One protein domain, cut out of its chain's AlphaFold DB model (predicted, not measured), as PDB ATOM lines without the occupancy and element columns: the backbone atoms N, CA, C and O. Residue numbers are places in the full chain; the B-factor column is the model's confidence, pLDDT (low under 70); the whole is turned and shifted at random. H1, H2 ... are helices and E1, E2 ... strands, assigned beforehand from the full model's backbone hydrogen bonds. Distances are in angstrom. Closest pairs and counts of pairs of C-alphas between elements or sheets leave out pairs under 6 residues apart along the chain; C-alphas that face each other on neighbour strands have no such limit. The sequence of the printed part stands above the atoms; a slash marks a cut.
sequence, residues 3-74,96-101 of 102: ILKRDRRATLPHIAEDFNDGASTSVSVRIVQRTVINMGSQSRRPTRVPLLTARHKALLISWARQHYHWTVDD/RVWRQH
ATOM      1  N   ILE A   3      24.033  40.499  17.722       76.69
ATOM      2  CA  ILE A   3      22.584  40.634  17.497       76.69
ATOM      3  C   ILE A   3      21.979  39.300  17.046       76.69
ATOM      4  O   ILE A   3      21.091  38.784  17.710       76.69
ATOM      5  N   LEU A   4      22.574  38.640  16.046       80.00
ATOM      6  CA  LEU A   4      22.115  37.328  15.566       80.00
ATOM      7  C   LEU A   4      22.232  36.188  16.591       80.00
ATOM      8  O   LEU A   4      21.574  35.161  16.444       80.00
ATOM      9  N   LYS A   5      23.071  36.336  17.627       80.88
ATOM     10  CA  LYS A   5      23.137  35.371  18.740       80.88
ATOM     11  C   LYS A   5      22.001  35.581  19.748       80.88
ATOM     12  O   LYS A   5      21.572  34.607  20.360       80.88
ATOM     13  N   ARG A   6      21.535  36.824  19.917       84.62
ATOM     14  CA  ARG A   6      20.425  37.201  20.810       84.62
ATOM     15  C   ARG A   6      19.075  36.949  20.151       84.62
ATOM     16  O   ARG A   6      18.255  36.232  20.712       84.62
ATOM     17  N   ASP A   7      18.894  37.468  18.941       86.12
ATOM     18  CA  ASP A   7      17.705  37.249  18.132       86.12
ATOM     19  C   ASP A   7      18.075  36.754  16.729       86.12
ATOM     20  O   ASP A   7      18.610  37.467  15.881       86.12
ATOM     21  N   ARG A   8      17.745  35.487  16.474       88.69
ATOM     22  CA  ARG A   8      17.951  34.838  15.174       88.69
ATOM     23  C   ARG A   8      16.880  35.211  14.146       88.69
ATOM     24  O   ARG A   8      17.024  34.818  12.988       88.69
ATOM     25  N   ARG A   9      15.809  35.903  14.543       89.62
ATOM     26  CA  ARG A   9      14.695  36.335  13.679       89.62
ATOM     27  C   ARG A   9      14.804  37.797  13.244       89.62
ATOM     28  O   ARG A   9      14.002  38.214  12.413       89.62
ATOM     29  N   ALA A  10      15.795  38.533  13.745       89.06
ATOM     30  CA  ALA A  10      16.004  39.933  13.408       89.06
ATOM     31  C   ALA A  10      16.102  40.149  11.885       89.06
ATOM     32  O   ALA A  10      16.792  39.418  11.156       89.06
ATOM     33  N   THR A  11      15.386  41.164  11.401       89.38
ATOM     34  CA  THR A  11      15.408  41.573   9.995       89.38
ATOM     35  C   THR A  11      16.662  42.400   9.713       89.38
ATOM     36  O   THR A  11      17.211  43.041  10.603       89.38
ATOM     37  N   LEU A  12      17.145  42.397   8.467       90.31
ATOM     38  CA  LEU A  12      18.338  43.175   8.106       90.31
ATOM     39  C   LEU A  12      18.199  44.687   8.381       90.31
ATOM     40  O   LEU A  12      19.190  45.261   8.825       90.31
ATOM     41  N   PRO A  13      17.030  45.332   8.162       91.38
ATOM     42  CA  PRO A  13      16.822  46.726   8.555       91.38
ATOM     43  C   PRO A  13      16.950  46.943  10.060       91.38
ATOM     44  O   PRO A  13      17.702  47.816  10.465       91.38
ATOM     45  N   HIS A  14      16.326  46.089  10.875       89.12
ATOM     46  CA  HIS A  14      16.418  46.193  12.330       89.12
ATOM     47  C   HIS A  14      17.861  46.017  12.824       89.12
ATOM     48  O   HIS A  14      18.341  46.778  13.652       89.12
ATOM     49  N   ILE A  15      18.605  45.073  12.236       88.62
ATOM     50  CA  ILE A  15      20.036  44.917  12.528       88.62
ATOM     51  C   ILE A  15      20.807  46.185  12.129       88.62
ATOM     52  O   ILE A  15      21.712  46.586  12.843       88.62
ATOM     53  N   ALA A  16      20.494  46.809  10.990       90.62
ATOM     54  CA  ALA A  16      21.166  48.038  10.573       90.62
ATOM     55  C   ALA A  16      20.851  49.219  11.504       90.62
ATOM     56  O   ALA A  16      21.767  49.962  11.838       90.62
ATOM     57  N   GLU A  17      19.604  49.365  11.952       90.50
ATOM     58  CA  GLU A  17      19.198  50.364  12.951       90.50
ATOM     59  C   GLU A  17      19.963  50.181  14.262       90.50
ATOM     60  O   GLU A  17      20.620  51.118  14.703       90.50
ATOM     61  N   ASP A  18      19.997  48.961  14.807       88.12
ATOM     62  CA  ASP A  18      20.756  48.636  16.023       88.12
ATOM     63  C   ASP A  18      22.259  48.952  15.893       88.12
ATOM     64  O   ASP A  18      22.930  49.246  16.879       88.12
ATOM     65  N   PHE A  19      22.819  48.837  14.683       85.00
ATOM     66  CA  PHE A  19      24.219  49.181  14.412       85.00
ATOM     67  C   PHE A  19      24.452  50.682  14.241       85.00
ATOM     68  O   PHE A  19      25.570  51.144  14.463       85.00
ATOM     69  N   ASN A  20      23.430  51.412  13.803       88.62
ATOM     70  CA  ASN A  20      23.494  52.849  13.564       88.62
ATOM     71  C   ASN A  20      23.146  53.660  14.814       88.62
ATOM     72  O   ASN A  20      23.493  54.838  14.877       88.62
ATOM     73  N   ASP A  21      22.500  53.042  15.803       88.25
ATOM     74  CA  ASP A  21      22.195  53.669  17.082       88.25
ATOM     75  C   ASP A  21      23.484  54.114  17.799       88.25
ATOM     76  O   ASP A  21      24.363  53.312  18.124       88.25
ATOM     77  N   GLY A  22      23.631  55.429  17.979       80.38
ATOM     78  CA  GLY A  22      24.815  56.056  18.575       80.38
ATOM     79  C   GLY A  22      26.089  56.047  17.715       80.38
ATOM     80  O   GLY A  22      27.148  56.433  18.213       80.38
ATOM     81  N   ALA A  23      26.028  55.624  16.446       82.44
ATOM     82  CA  ALA A  23      27.196  55.567  15.566       82.44
ATOM     83  C   ALA A  23      27.411  56.876  14.784       82.44
ATOM     84  O   ALA A  23      26.483  57.443  14.214       82.44
ATOM     85  N   SER A  24      28.667  57.318  14.668       78.62
ATOM     86  CA  SER A  24      29.048  58.502  13.874       78.62
ATOM     87  C   SER A  24      28.930  58.281  12.360       78.62
ATOM     88  O   SER A  24      28.864  59.239  11.594       78.62
ATOM     89  N   THR A  25      28.922  57.016  11.929       81.94
ATOM     90  CA  THR A  25      28.858  56.603  10.525       81.94
ATOM     91  C   THR A  25      27.768  55.558  10.354       81.94
ATOM     92  O   THR A  25      27.818  54.499  10.980       81.94
ATOM     93  N   SER A  26      26.814  55.819   9.460       85.06
ATOM     94  CA  SER A  26      25.721  54.889   9.177       85.06
ATOM     95  C   SER A  26      26.171  53.721   8.296       85.06
ATOM     96  O   SER A  26      26.748  53.909   7.220       85.06
ATOM     97  N   VAL A  27      25.819  52.510   8.699       87.94
ATOM     98  CA  VAL A  27      25.943  51.276   7.933       87.94
ATOM     99  C   VAL A  27      24.644  51.024   7.164       87.94
ATOM    100  O   VAL A  27      23.546  51.061   7.719       87.94
ATOM    101  N   SER A  28      24.760  50.723   5.869       92.31
ATOM    102  CA  SER A  28      23.603  50.325   5.062       92.31
ATOM    103  C   SER A  28      23.213  48.863   5.298       92.31
ATOM    104  O   SER A  28      24.056  47.998   5.557       92.31
ATOM    105  N   VAL A  29      21.935  48.553   5.076       93.19
ATOM    106  CA  VAL A  29      21.385  47.184   5.092       93.19
ATOM    107  C   VAL A  29      22.207  46.218   4.225       93.19
ATOM    108  O   VAL A  29      22.421  45.063   4.595       93.19
ATOM    109  N   ARG A  30      22.727  46.690   3.085       94.06
ATOM    110  CA  ARG A  30      23.550  45.885   2.169       94.06
ATOM    111  C   ARG A  30      24.890  45.486   2.784       94.06
ATOM    112  O   ARG A  30      25.348  44.363   2.565       94.06
ATOM    113  N   ILE A  31      25.523  46.388   3.535       91.69
ATOM    114  CA  ILE A  31      26.770  46.087   4.248       91.69
ATOM    115  C   ILE A  31      26.482  45.068   5.346       91.69
ATOM    116  O   ILE A  31      27.154  44.042   5.396       91.69
ATOM    117  N   VAL A  32      25.429  45.282   6.142       91.06
ATOM    118  CA  VAL A  32      24.990  44.322   7.168       91.06
ATOM    119  C   VAL A  32      24.786  42.931   6.567       91.06
ATOM    120  O   VAL A  32      25.343  41.957   7.072       91.06
ATOM    121  N   GLN A  33      24.061  42.827   5.451       92.25
ATOM    122  CA  GLN A  33      23.824  41.553   4.774       92.25
ATOM    123  C   GLN A  33      25.127  40.857   4.361       92.25
ATOM    124  O   GLN A  33      25.299  39.669   4.641       92.25
ATOM    125  N   ARG A  34      26.047  41.578   3.708       93.00
ATOM    126  CA  ARG A  34      27.344  41.028   3.282       93.00
ATOM    127  C   ARG A  34      28.149  40.526   4.469       93.00
ATOM    128  O   ARG A  34      28.646  39.408   4.432       93.00
ATOM    129  N   THR A  35      28.235  41.317   5.532       91.38
ATOM    130  CA  THR A  35      29.008  40.942   6.714       91.38
ATOM    131  C   THR A  35      28.395  39.723   7.411       91.38
ATOM    132  O   THR A  35      29.127  38.830   7.826       91.38
ATOM    133  N   VAL A  36      27.062  39.626   7.492       89.69
ATOM    134  CA  VAL A  36      26.364  38.446   8.041       89.69
ATOM    135  C   VAL A  36      26.666  37.179   7.233       89.69
ATOM    136  O   VAL A  36      26.965  36.140   7.826       89.69
ATOM    137  N   ILE A  37      26.634  37.268   5.902       91.19
ATOM    138  CA  ILE A  37      26.955  36.142   5.012       91.19
ATOM    139  C   ILE A  37      28.433  35.756   5.132       91.19
ATOM    140  O   ILE A  37      28.738  34.578   5.294       91.19
ATOM    141  N   ASN A  38      29.343  36.734   5.134       91.56
ATOM    142  CA  ASN A  38      30.785  36.504   5.282       91.56
ATOM    143  C   ASN A  38      31.143  35.876   6.638       91.56
ATOM    144  O   ASN A  38      32.099  35.118   6.734       91.56
ATOM    145  N   MET A  39      30.350  36.136   7.684       89.25
ATOM    146  CA  MET A  39      30.452  35.456   8.983       89.25
ATOM    147  C   MET A  39      29.865  34.025   8.979       89.25
ATOM    148  O   MET A  39      29.693  33.430  10.045       89.25
ATOM    149  N   GLY A  40      29.498  33.475   7.819       90.56
ATOM    150  CA  GLY A  40      28.993  32.105   7.675       90.56
ATOM    151  C   GLY A  40      27.535  31.913   8.096       90.56
ATOM    152  O   GLY A  40      27.108  30.783   8.340       90.56
ATOM    153  N   SER A  41      26.761  32.996   8.223       90.50
ATOM    154  CA  SER A  41      25.337  32.930   8.570       90.50
ATOM    155  C   SER A  41      24.443  33.049   7.341       90.50
ATOM    156  O   SER A  41      24.648  33.896   6.475       90.50
ATOM    157  N   GLN A  42      23.384  32.245   7.299       91.12
ATOM    158  CA  GLN A  42      22.420  32.252   6.206       91.12
ATOM    159  C   GLN A  42      20.983  32.262   6.718       91.12
ATOM    160  O   GLN A  42      20.644  31.625   7.716       91.12
ATOM    161  N   SER A  43      20.119  32.966   5.989       90.19
ATOM    162  CA  SER A  43      18.679  32.959   6.223       90.19
ATOM    163  C   SER A  43      18.076  31.620   5.779       90.19
ATOM    164  O   SER A  43      18.144  31.250   4.601       90.19
ATOM    165  N   ARG A  44      17.473  30.884   6.716       89.38
ATOM    166  CA  ARG A  44      16.897  29.545   6.516       89.38
ATOM    167  C   ARG A  44      15.471  29.474   7.065       89.38
ATOM    168  O   ARG A  44      15.093  30.232   7.957       89.38
ATOM    169  N   ARG A  45      14.666  28.540   6.549       87.75
ATOM    170  CA  ARG A  45      13.362  28.225   7.149       87.75
ATOM    171  C   ARG A  45      13.584  27.427   8.442       87.75
ATOM    172  O   ARG A  45      14.365  26.476   8.419       87.75
ATOM    173  N   PRO A  46      12.939  27.785   9.564       85.56
ATOM    174  CA  PRO A  46      13.031  26.987  10.777       85.56
ATOM    175  C   PRO A  46      12.315  25.637  10.601       85.56
ATOM    176  O   PRO A  46      11.242  25.549   9.991       85.56
ATOM    177  N   THR A  47      12.906  24.588  11.171       84.69
ATOM    178  CA  THR A  47      12.276  23.271  11.316       84.69
ATOM    179  C   THR A  47      11.096  23.376  12.280       84.69
ATOM    180  O   THR A  47      11.228  23.975  13.349       84.69
ATOM    181  N   ARG A  48       9.943  22.804  11.910       79.81
ATOM    182  CA  ARG A  48       8.817  22.641  12.836       79.81
ATOM    183  C   ARG A  48       9.177  21.523  13.801       79.81
ATOM    184  O   ARG A  48       9.380  20.395  13.372       79.81
ATOM    185  N   VAL A  49       9.273  21.855  15.079       83.25
ATOM    186  CA  VAL A  49       9.442  20.877  16.150       83.25
ATOM    187  C   VAL A  49       8.372  21.142  17.201       83.25
ATOM    188  O   VAL A  49       8.126  22.314  17.511       83.25
ATOM    189  N   PRO A  50       7.703  20.103  17.725       85.75
ATOM    190  CA  PRO A  50       6.781  20.282  18.831       85.75
ATOM    191  C   PRO A  50       7.542  20.820  20.044       85.75
ATOM    192  O   PRO A  50       8.680  20.429  20.318       85.75
ATOM    193  N   LEU A  51       6.915  21.738  20.777       87.94
ATOM    194  CA  LEU A  51       7.469  22.213  22.037       87.94
ATOM    195  C   LEU A  51       7.333  21.098  23.074       87.94
ATOM    196  O   LEU A  51       6.236  20.750  23.504       87.94
ATOM    197  N   LEU A  52       8.465  20.517  23.460       92.56
ATOM    198  CA  LEU A  52       8.500  19.464  24.466       92.56
ATOM    199  C   LEU A  52       8.634  20.073  25.860       92.56
ATOM    200  O   LEU A  52       9.630  20.737  26.168       92.56
ATOM    201  N   THR A  53       7.651  19.796  26.716       95.38
ATOM    202  CA  THR A  53       7.730  20.086  28.150       95.38
ATOM    203  C   THR A  53       8.810  19.219  28.806       95.38
ATOM    204  O   THR A  53       9.234  18.202  28.248       95.38
ATOM    205  N   ALA A  54       9.257  19.585  30.010       96.69
ATOM    206  CA  ALA A  54      10.205  18.763  30.769       96.69
ATOM    207  C   ALA A  54       9.670  17.336  30.996       96.69
ATOM    208  O   ALA A  54      10.404  16.364  30.824       96.69
ATOM    209  N   ARG A  55       8.364  17.211  31.272       97.00
ATOM    210  CA  ARG A  55       7.678  15.923  31.418       97.00
ATOM    211  C   ARG A  55       7.718  15.099  30.131       97.00
ATOM    212  O   ARG A  55       8.062  13.924  30.192       97.00
ATOM    213  N   HIS A  56       7.417  15.698  28.973       96.19
ATOM    214  CA  HIS A  56       7.483  14.985  27.690       96.19
ATOM    215  C   HIS A  56       8.894  14.461  27.417       96.19
ATOM    216  O   HIS A  56       9.054  13.312  27.023       96.19
ATOM    217  N   LYS A  57       9.926  15.273  27.680       96.31
ATOM    218  CA  LYS A  57      11.323  14.849  27.507       96.31
ATOM    219  C   LYS A  57      11.672  13.663  28.404       96.31
ATOM    220  O   LYS A  57      12.271  12.709  27.922       96.31
ATOM    221  N   ALA A  58      11.279  13.708  29.678       97.56
ATOM    222  CA  ALA A  58      11.526  12.617  30.614       97.56
ATOM    223  C   ALA A  58      10.859  11.309  30.153       97.56
ATOM    224  O   ALA A  58      11.526  10.279  30.113       97.56
ATOM    225  N   LEU A  59       9.589  11.375  29.733       97.50
ATOM    226  CA  LEU A  59       8.841  10.215  29.236       97.50
ATOM    227  C   LEU A  59       9.443   9.635  27.950       97.50
ATOM    228  O   LEU A  59       9.584   8.421  27.833       97.50
ATOM    229  N   LEU A  60       9.843  10.488  27.003       96.44
ATOM    230  CA  LEU A  60      10.489  10.039  25.766       96.44
ATOM    231  C   LEU A  60      11.830   9.351  26.050       96.44
ATOM    232  O   LEU A  60      12.123   8.316  25.458       96.44
ATOM    233  N   ILE A  61      12.629   9.882  26.983       97.19
ATOM    234  CA  ILE A  61      13.905   9.267  27.376       97.19
ATOM    235  C   ILE A  61      13.671   7.936  28.096       97.19
ATOM    236  O   ILE A  61      14.375   6.969  27.810       97.19
ATOM    237  N   SER A  62      12.703   7.859  29.017       97.94
ATOM    238  CA  SER A  62      12.394   6.596  29.696       97.94
ATOM    239  C   SER A  62      11.895   5.544  28.714       97.94
ATOM    240  O   SER A  62      12.351   4.407  28.773       97.94
ATOM    241  N   TRP A  63      11.028   5.934  27.778       96.94
ATOM    242  CA  TRP A  63      10.517   5.038  26.746       96.94
ATOM    243  C   TRP A  63      11.651   4.525  25.853       96.94
ATOM    244  O   TRP A  63      11.804   3.316  25.699       96.94
ATOM    245  N   ALA A  64      12.525   5.414  25.368       97.12
ATOM    246  CA  ALA A  64      13.677   5.029  24.554       97.12
ATOM    247  C   ALA A  64      14.636   4.081  25.292       97.12
ATOM    248  O   ALA A  64      15.156   3.149  24.691       97.12
ATOM    249  N   ARG A  65      14.854   4.284  26.599       97.81
ATOM    250  CA  ARG A  65      15.685   3.387  27.420       97.81
ATOM    251  C   ARG A  65      15.047   2.014  27.615       97.81
ATOM    252  O   ARG A  65      15.749   1.017  27.524       97.81
ATOM    253  N   GLN A  66      13.739   1.960  27.864       97.31
ATOM    254  CA  GLN A  66      13.007   0.696  28.017       97.31
ATOM    255  C   GLN A  66      13.062  -0.161  26.746       97.31
ATOM    256  O   GLN A  66      13.148  -1.380  26.835       97.31
ATOM    257  N   HIS A  67      13.070   0.484  25.578       96.75
ATOM    258  CA  HIS A  67      13.074  -0.183  24.275       96.75
ATOM    259  C   HIS A  67      14.470  -0.201  23.626       96.75
ATOM    260  O   HIS A  67      14.605  -0.526  22.451       96.75
ATOM    261  N   TYR A  68      15.529   0.147  24.369       96.62
ATOM    262  CA  TYR A  68      16.882   0.307  23.817       96.62
ATOM    263  C   TYR A  68      17.458  -0.998  23.249       96.62
ATOM    264  O   TYR A  68      18.195  -0.974  22.268       96.62
ATOM    265  N   HIS A  69      17.105  -2.134  23.853       97.38
ATOM    266  CA  HIS A  69      17.567  -3.462  23.442       97.38
ATOM    267  C   HIS A  69      16.581  -4.203  22.531       97.38
ATOM    268  O   HIS A  69      16.793  -5.379  22.251       97.38
ATOM    269  N   TRP A  70      15.506  -3.544  22.088       97.44
ATOM    270  CA  TRP A  70      14.524  -4.181  21.217       97.44
ATOM    271  C   TRP A  70      15.125  -4.495  19.852       97.44
ATOM    272  O   TRP A  70      15.749  -3.649  19.202       97.44
ATOM    273  N   THR A  71      14.905  -5.727  19.421       97.06
ATOM    274  CA  THR A  71      15.334  -6.248  18.130       97.06
ATOM    275  C   THR A  71      14.307  -5.928  17.047       97.06
ATOM    276  O   THR A  71      13.186  -5.497  17.315       97.06
ATOM    277  N   VAL A  72      14.678  -6.160  15.785       96.19
ATOM    278  CA  VAL A  72      13.749  -6.016  14.653       96.19
ATOM    279  C   VAL A  72      12.523  -6.917  14.824       96.19
ATOM    280  O   VAL A  72      11.430  -6.514  14.436       96.19
ATOM    281  N   ASP A  73      12.684  -8.105  15.413       97.25
ATOM    282  CA  ASP A  73      11.568  -9.022  15.642       97.25
ATOM    283  C   ASP A  73      10.614  -8.511  16.722       97.25
ATOM    284  O   ASP A  73       9.406  -8.593  16.522       97.25
ATOM    285  N   ASP A  74      11.116  -7.880  17.787       96.44
ATOM    286  CA  ASP A  74      10.267  -7.249  18.808       96.44
ATOM    287  C   ASP A  74       9.384  -6.145  18.199       96.44
ATOM    288  O   ASP A  74       8.184  -6.066  18.469       96.44
ATOM    289  N   ARG A  96      11.690  33.463   8.584       88.38
ATOM    290  CA  ARG A  96      13.039  32.933   8.364       88.38
ATOM    291  C   ARG A  96      13.935  33.263   9.556       88.38
ATOM    292  O   ARG A  96      13.780  34.291  10.201       88.38
ATOM    293  N   VAL A  97      14.889  32.383   9.825       90.69
ATOM    294  CA  VAL A  97      15.879  32.542  10.894       90.69
ATOM    295  C   VAL A  97      17.285  32.533  10.318       90.69
ATOM    296  O   VAL A  97      17.572  31.785   9.383       90.69
ATOM    297  N   TRP A  98      18.180  33.321  10.896       91.12
ATOM    298  CA  TRP A  98      19.606  33.249  10.615       91.12
ATOM    299  C   TRP A  98      20.222  32.047  11.336       91.12
ATOM    300  O   TRP A  98      20.038  31.860  12.543       91.12
ATOM    301  N   ARG A  99      20.942  31.209  10.589       89.75
ATOM    302  CA  ARG A  99      21.701  30.070  11.116       89.75
ATOM    303  C   ARG A  99      23.124  30.106  10.591       89.75
ATOM    304  O   ARG A  99      23.327  30.319   9.399       89.75
ATOM    305  N   GLN A 100      24.076  29.877  11.486       87.44
ATOM    306  CA  GLN A 100      25.464  29.644  11.121       87.44
ATOM    307  C   GLN A 100      25.610  28.209  10.610       87.44
ATOM    308  O   GLN A 100      24.932  27.308  11.115       87.44
ATOM    309  N   HIS A 101      26.442  28.011   9.592       72.94
ATOM    310  CA  HIS A 101      26.826  26.666   9.178       72.94
ATOM    311  C   HIS A 101      27.640  26.009  10.305       72.94
ATOM    312  O   HIS A 101      28.509  26.666  10.881       72.94
TER     313      HIS A 101
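What this domain is: This is residues 3 to 74 and 96 to 101 of the 102 residues of the protein "HTH_Tnp_Tc3_2 domain-containing protein" of Araneus ventricosus (UniProt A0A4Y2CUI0). Helices H1 to H3 and a two-stranded sheet, E1 and E2, make a loose body, from which a long arm leads away to H4. Residues 53 to 59 and 61 to 74 stick out. The printed part has 78 residues, with H1, H2, H3, E1, H4, E2 in order, an antiparallel sheet, and is mostly helix. It is extended, 67 by 25 by 16 A, radius of gyration of the C-alphas 21.0 A.

Where its parts are: H1, residues 3 to 6, 5.2 A, begins at C-alpha (22.584, 40.634, 17.497). H2 is residues 12 to 20, 12.2 A; H3 29 to 38, 14.2 A; E1 41 to 44, 9.3 A; H4 54 to 66, 18.5 A. E2, 97 to 100, 10.0 A, ends at C-alpha (25.464, 29.644, 11.121).

How they stand to each other: H1 and H2 are close but not clearly touching, closest C-alphas Ile 3 and Ile 15, 7.0 A. H2 and H3 touch, about perpendicular at 79 degrees, closest C-alphas Ala 16 and Val 29, 5.6 A. Antiparallel E1 and E2 have N 42 and O 99 within hydrogen-bond range, 2.9 A. H4 is apart from H1, H2 and H3. In H2, H3 and H4 every O i to N i+4 pair is within range; H1 is too short for one.

The domain as a whole: Residues 75 to 95 are not printed; C-alphas 74 and 96 are 41.6 A apart. Of the links printed whole, none is long. No printed residue is under 70 in pLDDT.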